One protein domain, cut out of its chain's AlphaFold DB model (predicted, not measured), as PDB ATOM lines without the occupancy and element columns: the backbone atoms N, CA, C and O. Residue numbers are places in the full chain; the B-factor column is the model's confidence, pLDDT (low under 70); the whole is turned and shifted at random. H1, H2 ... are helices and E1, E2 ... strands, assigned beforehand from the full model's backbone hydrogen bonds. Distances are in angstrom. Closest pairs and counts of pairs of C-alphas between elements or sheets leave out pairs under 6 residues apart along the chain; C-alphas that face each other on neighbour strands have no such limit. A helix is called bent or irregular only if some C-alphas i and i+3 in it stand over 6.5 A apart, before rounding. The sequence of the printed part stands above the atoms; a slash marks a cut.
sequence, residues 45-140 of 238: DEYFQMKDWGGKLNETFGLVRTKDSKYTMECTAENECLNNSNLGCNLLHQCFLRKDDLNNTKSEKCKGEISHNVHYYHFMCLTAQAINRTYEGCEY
ATOM      1  N   ASP A  45      12.441 -20.687 -11.512       85.12
ATOM      2  CA  ASP A  45      11.783 -20.015 -10.385       85.12
ATOM      3  C   ASP A  45      12.536 -18.768  -9.919       85.12
ATOM      4  O   ASP A  45      11.928 -17.800  -9.461       85.12
ATOM      5  N   GLU A  46      13.851 -18.739 -10.137       86.19
ATOM      6  CA  GLU A  46      14.707 -17.598  -9.818       86.19
ATOM      7  C   GLU A  46      14.290 -16.338 -10.585       86.19
ATOM      8  O   GLU A  46      14.396 -15.226 -10.068       86.19
ATOM      9  N   TYR A  47      13.745 -16.487 -11.798       85.69
ATOM     10  CA  TYR A  47      13.309 -15.342 -12.596       85.69
ATOM     11  C   TYR A  47      12.062 -14.656 -12.034       85.69
ATOM     12  O   TYR A  47      11.809 -13.496 -12.365       85.69
ATOM     13  N   PHE A  48      11.286 -15.325 -11.177       87.12
ATOM     14  CA  PHE A  48      10.022 -14.793 -10.660       87.12
ATOM     15  C   PHE A  48      10.129 -14.171  -9.267       87.12
ATOM     16  O   PHE A  48       9.128 -13.721  -8.709       87.12
ATOM     17  N   GLN A  49      11.339 -14.067  -8.716       84.06
ATOM     18  CA  GLN A  49      11.571 -13.364  -7.459       84.06
ATOM     19  C   GLN A  49      11.448 -11.844  -7.677       84.06
ATOM     20  O   GLN A  49      12.375 -11.185  -8.139       84.06
ATOM     21  N   MET A  50      10.293 -11.263  -7.322       81.00
ATOM     22  CA  MET A  50       9.977  -9.845  -7.587       81.00
ATOM     23  C   MET A  50      11.002  -8.849  -7.029       81.00
ATOM     24  O   MET A  50      11.227  -7.792  -7.621       81.00
ATOM     25  N   LYS A  51      11.656  -9.188  -5.911       80.38
ATOM     26  CA  LYS A  51      12.747  -8.392  -5.323       80.38
ATOM     27  C   LYS A  51      13.896  -8.138  -6.317       80.38
ATOM     28  O   LYS A  51      14.555  -7.105  -6.227       80.38
ATOM     29  N   ASP A  52      14.083  -9.030  -7.290       81.88
ATOM     30  CA  ASP A  52      15.173  -9.004  -8.270       81.88
ATOM     31  C   ASP A  52      14.778  -8.304  -9.585       81.88
ATOM     32  O   ASP A  52      15.583  -8.178 -10.513       81.88
ATOM     33  N   TRP A  53      13.541  -7.805  -9.684       85.31
ATOM     34  CA  TRP A  53      13.038  -7.092 -10.867       85.31
ATOM     35  C   TRP A  53      13.406  -5.602 -10.877       85.31
ATOM     36  O   TRP A  53      13.158  -4.902 -11.866       85.31
ATOM     37  N   GLY A  54      14.000  -5.102  -9.789       77.12
ATOM     38  CA  GLY A  54      14.402  -3.705  -9.637       77.12
ATOM     39  C   GLY A  54      15.202  -3.193 -10.840       77.12
ATOM     40  O   GLY A  54      16.212  -3.774 -11.230       77.12
ATOM     41  N   GLY A  55      14.729  -2.101 -11.449       77.06
ATOM     42  CA  GLY A  55      15.351  -1.471 -12.621       77.06
ATOM     43  C   GLY A  55      14.883  -1.990 -13.986       77.06
ATOM     44  O   GLY A  55      15.056  -1.277 -14.968       77.06
ATOM     45  N   LYS A  56      14.226  -3.158 -14.059       81.44
ATOM     46  CA  LYS A  56      13.734  -3.756 -15.319       81.44
ATOM     47  C   LYS A  56      12.251  -3.501 -15.590       81.44
ATOM     48  O   LYS A  56      11.766  -3.763 -16.679       81.44
ATOM     49  N   LEU A  57      11.515  -2.951 -14.622       80.31
ATOM     50  CA  LEU A  57      10.058  -2.755 -14.720       80.31
ATOM     51  C   LEU A  57       9.619  -1.851 -15.888       80.31
ATOM     52  O   LEU A  57       8.516  -2.014 -16.404       80.31
ATOM     53  N   ASN A  58      10.484  -0.931 -16.321       82.94
ATOM     54  CA  ASN A  58      10.223  -0.071 -17.477       82.94
ATOM     55  C   ASN A  58      10.477  -0.769 -18.821       82.94
ATOM     56  O   ASN A  58      10.095  -0.226 -19.857       82.94
ATOM     57  N   GLU A  59      11.119  -1.938 -18.822       87.88
ATOM     58  CA  GLU A  59      11.325  -2.714 -20.039       87.88
ATOM     59  C   GLU A  59       9.986  -3.229 -20.562       87.88
ATOM     60  O   GLU A  59       9.047  -3.512 -19.809       87.88
ATOM     61  N   THR A  60       9.903  -3.339 -21.884       89.00
ATOM     62  CA  THR A  60       8.710  -3.822 -22.565       89.00
ATOM     63  C   THR A  60       9.065  -4.903 -23.562       89.00
ATOM     64  O   THR A  60      10.054  -4.773 -24.279       89.00
ATOM     65  N   PHE A  61       8.201  -5.903 -23.666       87.88
ATOM     66  CA  PHE A  61       8.360  -7.065 -24.527       87.88
ATOM     67  C   PHE A  61       7.249  -7.100 -25.565       87.88
ATOM     68  O   PHE A  61       6.078  -6.916 -25.231       87.88
ATOM     69  N   GLY A  62       7.601  -7.346 -26.824       89.00
ATOM     70  CA  GLY A  62       6.616  -7.481 -27.893       89.00
ATOM     71  C   GLY A  62       5.971  -8.861 -27.869       89.00
ATOM     72  O   GLY A  62       6.603  -9.830 -28.287       89.00
ATOM     73  N   LEU A  63       4.709  -8.964 -27.435       88.00
ATOM     74  CA  LEU A  63       4.008 -10.251 -27.403       88.00
ATOM     75  C   LEU A  63       3.811 -10.810 -28.810       88.00
ATOM     76  O   LEU A  63       3.181 -10.174 -29.660       88.00
ATOM     77  N   VAL A  64       4.298 -12.029 -29.031       88.81
ATOM     78  CA  VAL A  64       4.146 -12.746 -30.300       88.81
ATOM     79  C   VAL A  64       2.803 -13.461 -30.327       88.81
ATOM     80  O   VAL A  64       2.574 -14.409 -29.577       88.81
ATOM     81  N   ARG A  65       1.916 -13.043 -31.230       83.56
ATOM     82  CA  ARG A  65       0.592 -13.646 -31.373       83.56
ATOM     83  C   ARG A  65       0.690 -14.984 -32.092       83.56
ATOM     84  O   ARG A  65       1.031 -15.058 -33.270       83.56
ATOM     85  N   THR A  66       0.324 -16.046 -31.395       83.19
ATOM     86  CA  THR A  66       0.331 -17.416 -31.912       83.19
ATOM     87  C   THR A  66      -1.084 -17.890 -32.233       83.19
ATOM     88  O   THR A  66      -2.069 -17.338 -31.746       83.19
ATOM     89  N   LYS A  67      -1.206 -18.934 -33.068       77.94
ATOM     90  CA  LYS A  67      -2.507 -19.584 -33.332       77.94
ATOM     91  C   LYS A  67      -3.085 -20.249 -32.080       77.94
ATOM     92  O   LYS A  67      -4.298 -20.303 -31.926       77.94
ATOM     93  N   ASP A  68      -2.209 -20.755 -31.220       76.19
ATOM     94  CA  ASP A  68      -2.541 -21.321 -29.918       76.19
ATOM     95  C   ASP A  68      -1.879 -20.452 -28.848       76.19
ATOM     96  O   ASP A  68      -0.649 -20.331 -28.815       76.19
ATOM     97  N   SER A  69      -2.704 -19.812 -28.018       72.44
ATOM     98  CA  SER A  69      -2.272 -18.837 -27.013       72.44
ATOM     99  C   SER A  69      -1.359 -19.440 -25.945       72.44
ATOM    100  O   SER A  69      -0.563 -18.713 -25.352       72.44
ATOM    101  N   LYS A  70      -1.360 -20.769 -25.780       74.75
ATOM    102  CA  LYS A  70      -0.411 -21.474 -24.909       74.75
ATOM    103  C   LYS A  70       1.047 -21.190 -25.281       74.75
ATOM    104  O   LYS A  70       1.906 -21.118 -24.408       74.75
ATOM    105  N   TYR A  71       1.334 -21.011 -26.571       84.25
ATOM    106  CA  TYR A  71       2.695 -20.760 -27.048       84.25
ATOM    107  C   TYR A  71       3.064 -19.279 -27.086       84.25
ATOM    108  O   TYR A  71       4.199 -18.963 -27.420       84.25
ATOM    109  N   THR A  72       2.152 -18.357 -26.758       88.62
ATOM    110  CA  THR A  72       2.419 -16.912 -26.856       88.62
ATOM    111  C   THR A  72       3.630 -16.510 -26.009       88.62
ATOM    112  O   THR A  72       4.512 -15.813 -26.508       88.62
ATOM    113  N   MET A  73       3.733 -16.994 -24.764       90.44
ATOM    114  CA  MET A  73       4.873 -16.668 -23.892       90.44
ATOM    115  C   MET A  73       6.168 -17.341 -24.346       90.44
ATOM    116  O   MET A  73       7.201 -16.681 -24.417       90.44
ATOM    117  N   GLU A  74       6.106 -18.613 -24.752       91.38
ATOM    118  CA  GLU A  74       7.265 -19.326 -25.305       91.38
ATOM    119  C   GLU A  74       7.805 -18.623 -26.563       91.38
ATOM    120  O   GLU A  74       9.004 -18.395 -26.697       91.38
ATOM    121  N   CYS A  75       6.916 -18.226 -27.474       91.06
ATOM    122  CA  CYS A  75       7.277 -17.539 -28.708       91.06
ATOM    123  C   CYS A  75       7.779 -16.117 -28.479       91.06
ATOM    124  O   CYS A  75       8.625 -15.636 -29.232       91.06
ATOM    125  N   THR A  76       7.271 -15.445 -27.447       92.19
ATOM    126  CA  THR A  76       7.790 -14.142 -27.033       92.19
ATOM    127  C   THR A  76       9.212 -14.296 -26.496       92.19
ATOM    128  O   THR A  76      10.102 -13.587 -26.954       92.19
ATOM    129  N   ALA A  77       9.469 -15.284 -25.629       91.69
ATOM    130  CA  ALA A  77      10.817 -15.595 -25.149       91.69
ATOM    131  C   ALA A  77      11.776 -15.982 -26.292       91.69
ATOM    132  O   ALA A  77      12.921 -15.534 -26.311       91.69
ATOM    133  N   GLU A  78      11.308 -16.743 -27.289       92.12
ATOM    134  CA  GLU A  78      12.076 -17.045 -28.505       92.12
ATOM    135  C   GLU A  78      12.420 -15.781 -29.303       92.12
ATOM    136  O   GLU A  78      13.565 -15.610 -29.718       92.12
ATOM    137  N   ASN A  79      11.455 -14.885 -29.512       91.44
ATOM    138  CA  ASN A  79      11.685 -13.634 -30.230       91.44
ATOM    139  C   ASN A  79      12.710 -12.748 -29.513       91.44
ATOM    140  O   ASN A  79      13.593 -12.188 -30.155       91.44
ATOM    141  N   GLU A  80      12.624 -12.667 -28.188       91.06
ATOM    142  CA  GLU A  80      13.597 -11.953 -27.365       91.06
ATOM    143  C   GLU A  80      14.981 -12.605 -27.412       91.06
ATOM    144  O   GLU A  80      15.984 -11.909 -27.562       91.06
ATOM    145  N   CYS A  81      15.052 -13.936 -27.362       90.50
ATOM    146  CA  CYS A  81      16.318 -14.654 -27.477       90.50
ATOM    147  C   CYS A  81      17.008 -14.386 -28.824       90.50
ATOM    148  O   CYS A  81      18.199 -14.088 -28.867       90.50
ATOM    149  N   LEU A  82      16.244 -14.396 -29.924       90.00
ATOM    150  CA  LEU A  82      16.743 -14.057 -31.262       90.00
ATOM    151  C   LEU A  82      17.224 -12.601 -31.379       90.00
ATOM    152  O   LEU A  82      18.082 -12.305 -32.205       90.00
ATOM    153  N   ASN A  83      16.709 -11.705 -30.535       86.81
ATOM    154  CA  ASN A  83      17.166 -10.320 -30.422       86.81
ATOM    155  C   ASN A  83      18.349 -10.154 -29.441       86.81
ATOM    156  O   ASN A  83      18.657  -9.033 -29.040       86.81
ATOM    157  N   ASN A  84      19.031 -11.246 -29.075       81.19
ATOM    158  CA  ASN A  84      20.142 -11.296 -28.114       81.19
ATOM    159  C   ASN A  84      19.765 -10.885 -26.678       81.19
ATOM    160  O   ASN A  84      20.613 -10.419 -25.915       81.19
ATOM    161  N   SER A  85      18.502 -11.064 -26.278       84.62
ATOM    162  CA  SER A  85      18.099 -10.899 -24.882       84.62
ATOM    163  C   SER A  85      18.482 -12.133 -24.065       84.62
ATOM    164  O   SER A  85      17.917 -13.215 -24.244       84.62
ATOM    165  N   ASN A  86      19.395 -11.955 -23.102       87.94
ATOM    166  CA  ASN A  86      19.768 -13.009 -22.153       87.94
ATOM    167  C   ASN A  86      18.549 -13.541 -21.389       87.94
ATOM    168  O   ASN A  86      18.447 -14.742 -21.160       87.94
ATOM    169  N   LEU A  87      17.609 -12.663 -21.018       89.12
ATOM    170  CA  LEU A  87      16.376 -13.065 -20.344       89.12
ATOM    171  C   LEU A  87      15.539 -13.985 -21.237       89.12
ATOM    172  O   LEU A  87      15.113 -15.040 -20.779       89.12
ATOM    173  N   GLY A  88      15.342 -13.607 -22.503       88.94
ATOM    174  CA  GLY A  88      14.576 -14.402 -23.463       88.94
ATOM    175  C   GLY A  88      15.153 -15.805 -23.631       88.94
ATOM    176  O   GLY A  88      14.427 -16.789 -23.493       88.94
ATOM    177  N   CYS A  89      16.468 -15.911 -23.841       88.88
ATOM    178  CA  CYS A  89      17.131 -17.210 -23.981       88.88
ATOM    179  C   CYS A  89      17.063 -18.037 -22.696       88.88
ATOM    180  O   CYS A  89      16.753 -19.227 -22.734       88.88
ATOM    181  N   ASN A  90      17.296 -17.408 -21.546       89.56
ATOM    182  CA  ASN A  90      17.244 -18.082 -20.257       89.56
ATOM    183  C   ASN A  90      15.847 -18.623 -19.937       89.56
ATOM    184  O   ASN A  90      15.721 -19.787 -19.566       89.56
ATOM    185  N   LEU A  91      14.796 -17.824 -20.139       90.44
ATOM    186  CA  LEU A  91      13.415 -18.275 -19.966       90.44
ATOM    187  C   LEU A  91      13.093 -19.426 -20.923       90.44
ATOM    188  O   LEU A  91      12.488 -20.421 -20.524       90.44
ATOM    189  N   LEU A  92      13.538 -19.341 -22.175       89.88
ATOM    190  CA  LEU A  92      13.304 -20.396 -23.155       89.88
ATOM    191  C   LEU A  92      13.957 -21.729 -22.745       89.88
ATOM    192  O   LEU A  92      13.313 -22.780 -22.801       89.88
ATOM    193  N   HIS A  93      15.207 -21.685 -22.282       87.75
ATOM    194  CA  HIS A  93      15.953 -22.873 -21.870       87.75
ATOM    195  C   HIS A  93      15.497 -23.438 -20.524       87.75
ATOM    196  O   HIS A  93      15.366 -24.654 -20.386       87.75
ATOM    197  N   GLN A  94      15.270 -22.577 -19.533       88.69
ATOM    198  CA  GLN A  94      15.042 -22.998 -18.151       88.69
ATOM    199  C   GLN A  94      13.558 -23.178 -17.824       88.69
ATOM    200  O   GLN A  94      13.216 -24.103 -17.092       88.69
ATOM    201  N   CYS A  95      12.669 -22.353 -18.390       88.38
ATOM    202  CA  CYS A  95      11.229 -22.427 -18.126       88.38
ATOM    203  C   CYS A  95      10.470 -23.264 -19.154       88.38
ATOM    204  O   CYS A  95       9.615 -24.066 -18.785       88.38
ATOM    205  N   PHE A  96      10.795 -23.117 -20.440       88.00
ATOM    206  CA  PHE A  96      10.136 -23.869 -21.516       88.00
ATOM    207  C   PHE A  96      10.906 -25.126 -21.947       88.00
ATOM    208  O   PHE A  96      10.457 -25.844 -22.839       88.00
ATOM    209  N   LEU A  97      12.042 -25.417 -21.294       85.06
ATOM    210  CA  LEU A  97      12.883 -26.607 -21.499       85.06
ATOM    211  C   LEU A  97      13.340 -26.818 -22.948       85.06
ATOM    212  O   LEU A  97      13.681 -27.936 -23.351       85.06
ATOM    213  N   ARG A  98      13.369 -25.755 -23.750       79.75
ATOM    214  CA  ARG A  98      13.748 -25.836 -25.154       79.75
ATOM    215  C   ARG A  98      15.248 -25.635 -25.273       79.75
ATOM    216  O   ARG A  98      15.755 -24.566 -24.970       79.75
ATOM    217  N   LYS A  99      15.961 -26.683 -25.683       69.56
ATOM    218  CA  LYS A  99      17.433 -26.710 -25.773       69.56
ATOM    219  C   LYS A  99      17.968 -26.516 -27.187       69.56
ATOM    220  O   LYS A  99      19.174 -26.570 -27.376       69.56
ATOM    221  N   ASP A 100      17.082 -26.344 -28.162       68.50
ATOM    222  CA  ASP A 100      17.490 -26.202 -29.554       68.50
ATOM    223  C   ASP A 100      18.301 -24.919 -29.725       68.50
ATOM    224  O   ASP A 100      17.856 -23.845 -29.306       68.50
ATOM    225  N   ASP A 101      19.453 -25.028 -30.384       63.44
ATOM    226  CA  ASP A 101      20.190 -23.865 -30.852       63.44
ATOM    227  C   ASP A 101      19.301 -23.123 -31.851       63.44
ATOM    228  O   ASP A 101      19.020 -23.583 -32.965       63.44
ATOM    229  N   LEU A 102      18.801 -21.965 -31.426       70.06
ATOM    230  CA  LEU A 102      18.131 -21.022 -32.302       70.06
ATOM    231  C   LEU A 102      19.153 -20.569 -33.348       70.06
ATOM    232  O   LEU A 102      19.912 -19.636 -33.116       70.06
ATOM    233  N   ASN A 103      19.173 -21.226 -34.512       67.38
ATOM    234  CA  ASN A 103      19.992 -20.867 -35.678       67.38
ATOM    235  C   ASN A 103      19.500 -19.555 -36.323       67.38
ATOM    236  O   ASN A 103      19.194 -19.506 -37.517       67.38
ATOM    237  N   ASN A 104      19.324 -18.504 -35.520       71.12
ATOM    238  CA  ASN A 104      18.774 -17.198 -35.883       71.12
ATOM    239  C   ASN A 104      17.415 -17.246 -36.603       71.12
ATOM    240  O   ASN A 104      17.006 -16.282 -37.248       71.12
ATOM    241  N   THR A 105      16.704 -18.371 -36.512       80.00
ATOM    242  CA  THR A 105      15.467 -18.612 -37.253       80.00
ATOM    243  C   THR A 105      14.349 -18.943 -36.279       80.00
ATOM    244  O   THR A 105      14.502 -19.827 -35.440       80.00
ATOM    245  N   LYS A 106      13.214 -18.246 -36.416       84.62
ATOM    246  CA  LYS A 106      12.005 -18.512 -35.630       84.62
ATOM    247  C   LYS A 106      11.442 -19.894 -35.943       84.62
ATOM    248  O   LYS A 106      11.335 -20.280 -37.109       84.62
ATOM    249  N   SER A 107      10.999 -20.596 -34.909       85.69
ATOM    250  CA  SER A 107      10.230 -21.825 -35.040       85.69
ATOM    251  C   SER A 107       8.943 -21.587 -35.818       85.69
ATOM    252  O   SER A 107       8.350 -20.508 -35.768       85.69
ATOM    253  N   GLU A 108       8.473 -22.622 -36.515       85.00
ATOM    254  CA  GLU A 108       7.261 -22.535 -37.335       85.00
ATOM    255  C   GLU A 108       6.047 -22.056 -36.526       85.00
ATOM    256  O   GLU A 108       5.248 -21.251 -37.002       85.00
ATOM    257  N   LYS A 109       5.947 -22.495 -35.265       85.19
ATOM    258  CA  LYS A 109       4.876 -22.100 -34.341       85.19
ATOM    259  C   LYS A 109       4.952 -20.629 -33.906       85.19
ATOM    260  O   LYS A 109       3.923 -20.071 -33.534       85.19
ATOM    261  N   CYS A 110       6.126 -20.003 -34.003       87.31
ATOM    262  CA  CYS A 110       6.393 -18.635 -33.558       87.31
ATOM    263  C   CYS A 110       6.565 -17.626 -34.702       87.31
ATOM    264  O   CYS A 110       6.937 -16.479 -34.462       87.31
ATOM    265  N   LYS A 111       6.225 -17.997 -35.944       85.38
ATOM    266  CA  LYS A 111       6.165 -17.080 -37.104       85.38
ATOM    267  C   LYS A 111       5.014 -16.057 -37.049       85.38
ATOM    268  O   LYS A 111       4.675 -15.455 -38.063       85.38
ATOM    269  N   GLY A 112       4.391 -15.885 -35.886       79.62
ATOM    270  CA  GLY A 112       3.336 -14.907 -35.662       79.62
ATOM    271  C   GLY A 112       3.841 -13.465 -35.639       79.62
ATOM    272  O   GLY A 112       5.033 -13.202 -35.457       79.62
ATOM    273  N   GLU A 113       2.912 -12.528 -35.808       85.00
ATOM    274  CA  GLU A 113       3.182 -11.093 -35.693       85.00
ATOM    275  C   GLU A 113       3.233 -10.649 -34.227       85.00
ATOM    276  O   GLU A 113       2.598 -11.242 -33.349       85.00
ATOM    277  N   ILE A 114       3.979  -9.575 -33.968       86.25
ATOM    278  CA  ILE A 114       3.984  -8.915 -32.662       86.25
ATOM    279  C   ILE A 114       2.678  -8.131 -32.531       86.25
ATOM    280  O   ILE A 114       2.387  -7.280 -33.368       86.25
ATOM    281  N   SER A 115       1.885  -8.406 -31.495       82.75
ATOM    282  CA  SER A 115       0.595  -7.735 -31.314       82.75
ATOM    283  C   SER A 115       0.703  -6.387 -30.609       82.75
ATOM    284  O   SER A 115       0.151  -5.397 -31.074       82.75
ATOM    285  N   HIS A 116       1.360  -6.353 -29.453       83.56
ATOM    286  CA  HIS A 116       1.509  -5.167 -28.617       83.56
ATOM    287  C   HIS A 116       2.655  -5.395 -27.636       83.56
ATOM    288  O   HIS A 116       3.045  -6.538 -27.377       83.56
ATOM    289  N   ASN A 117       3.179  -4.299 -27.102       86.62
ATOM    290  CA  ASN A 117       4.215  -4.344 -26.086       86.62
ATOM    291  C   ASN A 117       3.584  -4.480 -24.701       86.62
ATOM    292  O   ASN A 117       2.589  -3.819 -24.401       86.62
ATOM    293  N   VAL A 118       4.186  -5.311 -23.858       84.94
ATOM    294  CA  VAL A 118       3.786  -5.511 -22.465       84.94
ATOM    295  C   VAL A 118       4.953  -5.221 -21.545       84.94
ATOM    296  O   VAL A 118       6.093  -5.541 -21.867       84.94
ATOM    297  N   HIS A 119       4.683  -4.600 -20.402       88.06
ATOM    298  CA  HIS A 119       5.723  -4.315 -19.421       88.06
ATOM    299  C   HIS A 119       6.307  -5.598 -18.831       88.06
ATOM    300  O   HIS A 119       5.608  -6.608 -18.722       88.06
ATOM    301  N   TYR A 120       7.569  -5.525 -18.404       88.50
ATOM    302  CA  TYR A 120       8.313  -6.621 -17.778       88.50
ATOM    303  C   TYR A 120       7.493  -7.357 -16.721       88.50
ATOM    304  O   TYR A 120       7.374  -8.576 -16.768       88.50
ATOM    305  N   TYR A 121       6.850  -6.610 -15.824       86.31
ATOM    306  CA  TYR A 121       5.990  -7.161 -14.777       86.31
ATOM    307  C   TYR A 121       4.914  -8.109 -15.331       86.31
ATOM    308  O   TYR A 121       4.764  -9.245 -14.882       86.31
ATOM    309  N   HIS A 122       4.193  -7.648 -16.355       85.94
ATOM    310  CA  HIS A 122       3.137  -8.420 -17.000       85.94
ATOM    311  C   HIS A 122       3.695  -9.609 -17.760       85.94
ATOM    312  O   HIS A 122       3.175 -10.713 -17.632       85.94
ATOM    313  N   PHE A 123       4.785  -9.408 -18.496       88.31
ATOM    314  CA  PHE A 123       5.448 -10.490 -19.207       88.31
ATOM    315  C   PHE A 123       5.866 -11.628 -18.268       88.31
ATOM    316  O   PHE A 123       5.572 -12.793 -18.545       88.31
ATOM    317  N   MET A 124       6.488 -11.302 -17.134       88.75
ATOM    318  CA  MET A 124       6.924 -12.299 -16.161       88.75
ATOM    319  C   MET A 124       5.740 -13.051 -15.563       88.75
ATOM    320  O   MET A 124       5.718 -14.279 -15.581       88.75
ATOM    321  N   CYS A 125       4.700 -12.358 -15.114       86.31
ATOM    322  CA  CYS A 125       3.552 -13.053 -14.547       86.31
ATOM    323  C   CYS A 125       2.789 -13.923 -15.558       86.31
ATOM    324  O   CYS A 125       2.382 -15.034 -15.228       86.31
ATOM    325  N   LEU A 126       2.636 -13.466 -16.803       86.38
ATOM    326  CA  LEU A 126       2.030 -14.279 -17.861       86.38
ATOM    327  C   LEU A 126       2.882 -15.509 -18.177       86.38
ATOM    328  O   LEU A 126       2.348 -16.585 -18.436       86.38
ATOM    329  N   THR A 127       4.206 -15.360 -18.131       88.06
ATOM    330  CA  THR A 127       5.140 -16.475 -18.310       88.06
ATOM    331  C   THR A 127       4.991 -17.493 -17.186       88.06
ATOM    332  O   THR A 127       4.868 -18.680 -17.478       88.06
ATOM    333  N   ALA A 128       4.920 -17.046 -15.928       86.88
ATOM    334  CA  ALA A 128       4.661 -17.910 -14.777       86.88
ATOM    335  C   ALA A 128       3.352 -18.697 -14.931       86.88
ATOM    336  O   ALA A 128       3.305 -19.910 -14.722       86.88
ATOM    337  N   GLN A 129       2.299 -18.028 -15.386       83.00
ATOM    338  CA  GLN A 129       1.013 -18.666 -15.618       83.00
ATOM    339  C   GLN A 129       1.051 -19.666 -16.779       83.00
ATOM    340  O   GLN A 129       0.480 -20.751 -16.678       83.00
ATOM    341  N   ALA A 130       1.775 -19.356 -17.858       83.81
ATOM    342  CA  ALA A 130       1.955 -20.265 -18.989       83.81
ATOM    343  C   ALA A 130       2.690 -21.563 -18.603       83.81
ATOM    344  O   ALA A 130       2.436 -22.611 -19.201       83.81
ATOM    345  N   ILE A 131       3.558 -21.514 -17.585       84.56
ATOM    346  CA  ILE A 131       4.217 -22.693 -16.993       84.56
ATOM    347  C   ILE A 131       3.448 -23.278 -15.795       84.56
ATOM    348  O   ILE A 131       3.973 -24.140 -15.092       84.56
ATOM    349  N   ASN A 132       2.199 -22.846 -15.584       82.50
ATOM    350  CA  ASN A 132       1.303 -23.311 -14.526       82.50
ATOM    351  C   ASN A 132       1.874 -23.129 -13.107       82.50
ATOM    352  O   ASN A 132       1.757 -24.015 -12.258       82.50
ATOM    353  N   ARG A 133       2.514 -21.982 -12.861       80.19
ATOM    354  CA  ARG A 133       3.006 -21.571 -11.543       80.19
ATOM    355  C   ARG A 133       2.330 -20.281 -11.102       80.19
ATOM    356  O   ARG A 133       2.113 -19.375 -11.903       80.19
ATOM    357  N   THR A 134       2.023 -20.200  -9.815       77.19
ATOM    358  CA  THR A 134       1.452 -19.007  -9.189       77.19
ATOM    359  C   THR A 134       2.482 -18.383  -8.264       77.19
ATOM    360  O   THR A 134       3.061 -19.078  -7.430       77.19
ATOM    361  N   TYR A 135       2.679 -17.075  -8.395       76.00
ATOM    362  CA  TYR A 135       3.572 -16.290  -7.548       76.00
ATOM    363  C   TYR A 135       2.804 -15.138  -6.916       76.00
ATOM    364  O   TYR A 135       1.919 -14.552  -7.546       76.00
ATOM    365  N   GLU A 136       3.159 -14.817  -5.676       73.56
ATOM    366  CA  GLU A 136       2.593 -13.684  -4.953       73.56
ATOM    367  C   GLU A 136       2.823 -12.387  -5.746       73.56
ATOM    368  O   GLU A 136       3.914 -12.150  -6.259       73.56
ATOM    369  N   GLY A 137       1.767 -11.585  -5.903       72.06
ATOM    370  CA  GLY A 137       1.757 -10.368  -6.720       72.06
ATOM    371  C   GLY A 137       1.316 -10.572  -8.178       72.06
ATOM    372  O   GLY A 137       0.895  -9.617  -8.828       72.06
ATOM    373  N   CYS A 138       1.291 -11.796  -8.710       75.62
ATOM    374  CA  CYS A 138       0.783 -12.064 -10.061       75.62
ATOM    375  C   CYS A 138      -0.743 -12.309 -10.108       75.62
ATOM    376  O   CYS A 138      -1.211 -13.228 -10.777       75.62
ATOM    377  N   GLU A 139      -1.535 -11.486  -9.419       69.50
ATOM    378  CA  GLU A 139      -2.999 -11.605  -9.351       69.50
ATOM    379  C   GLU A 139      -3.666 -10.770 -10.463       69.50
ATOM    380  O   GLU A 139      -3.887  -9.571 -10.325       69.50
ATOM    381  N   TYR A 140      -3.957 -11.397 -11.610       60.16
ATOM    382  CA  TYR A 140      -4.482 -10.723 -12.819       60.16
ATOM    383  C   TYR A 140      -6.003 -10.752 -12.964       60.16
ATOM    384  O   TYR A 140      -6.539 -10.161 -13.905       60.16
TER     385      TYR A 140
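AT A GLANCE: This is residues 45 to 140 of the 238 residues of the protein "uncharacterized protein LOC115012249 isoform X5" of Cottoperca gobio (UniProt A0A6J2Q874). A two-strand antiparallel ribbon, E1 and E2, runs along one side of a small core in which the longest helix, H3, packs on E1; H4 follows H3 through a tight link and packs on it at a steep tilt, and H5 packs on residues 70 to 74 of H3, also at a steep tilt. H5 follows E2 with 0 residues between them, the chain turning sharply there; the short helices H1 and H2 lie toward one end of the long axis, and the loop of residues 95 to 113 lies toward the other. The printed part has 96 residues with five named helices and two named strands, in the order H1 H2 E1 H3 H4 E2 H5, and its class is mixed, helices and strands. It is compact, with a radius of gyration of the C-alphas of 12.6 A and spans of 34 by 24 by 23 A.

IN THESE COORDINATES: Begin with the sheet: find C-alpha 60 at (8.710, -3.822, -22.565), where E1, residues 60 to 64, sets out on its 12.7 A. Its partner E2 covers residues 114 to 119 and is 14.1 A long. H3, residues 69 to 82, starts at C-alpha 69 at (-2.272, -18.837, -27.013) and is 20.1 A long; it is irregular, with C-alphas 70 and 73 lying 7.2 A apart. H4 is residues 86 to 94, 11.8 A. H5, residues 120 to 130, is 15.1 A long and ends at C-alpha 130 at (1.955, -20.265, -18.989). H1, residues 45 to 48, is 5.5 A long, and H2, residues 50 to 53, is 5.3 A.

HOW THE PARTS SIT: Look first at E1 and E2, antiparallel neighbours at 148 degrees, with N 61 and O 118 at 2.8 A and N 115 and O 63 at 2.9 A, both within hydrogen-bond range. From E1 go to H3: their closest C-alphas, Val 64 and Thr 76, are 5.1 A apart, while H3 and E2 are apart. H3 and H4 touch at a steep tilt of 51 degrees, opposite ways, closest at the C-alphas of Ala 77 and Gly 88, 4.3 A. H3, with residues 70 to 74 alone, touches H5 at a steep tilt of 50 degrees, opposite ways; the C-alphas of Met 73 and Thr 127 are closest at 5.6 A. H4 and H5 are apart. H1 touches H5, closest at the C-alphas of Phe 48 and Met 124, 6.8 A, and H2 and H5 are near each other, with 5 pairs of C-alphas within 10 A. In H4 and H5 every O i to N i+4 pair is within hydrogen-bond range, in H3 8 of 10 are, and H1 and H2 are too short for such a pair.

THE WHOLE: The C-alphas farthest apart, those of Asn 103 and Glu 139, are 36.2 A from each other. The printed part, residues 45 to 140, has no cut. The link from H4 to E2, 19 residues, is long. The mean pLDDT of the printed part is 83.5; look for values under 70 at residues 99 to 101, 103, and 139 to 140.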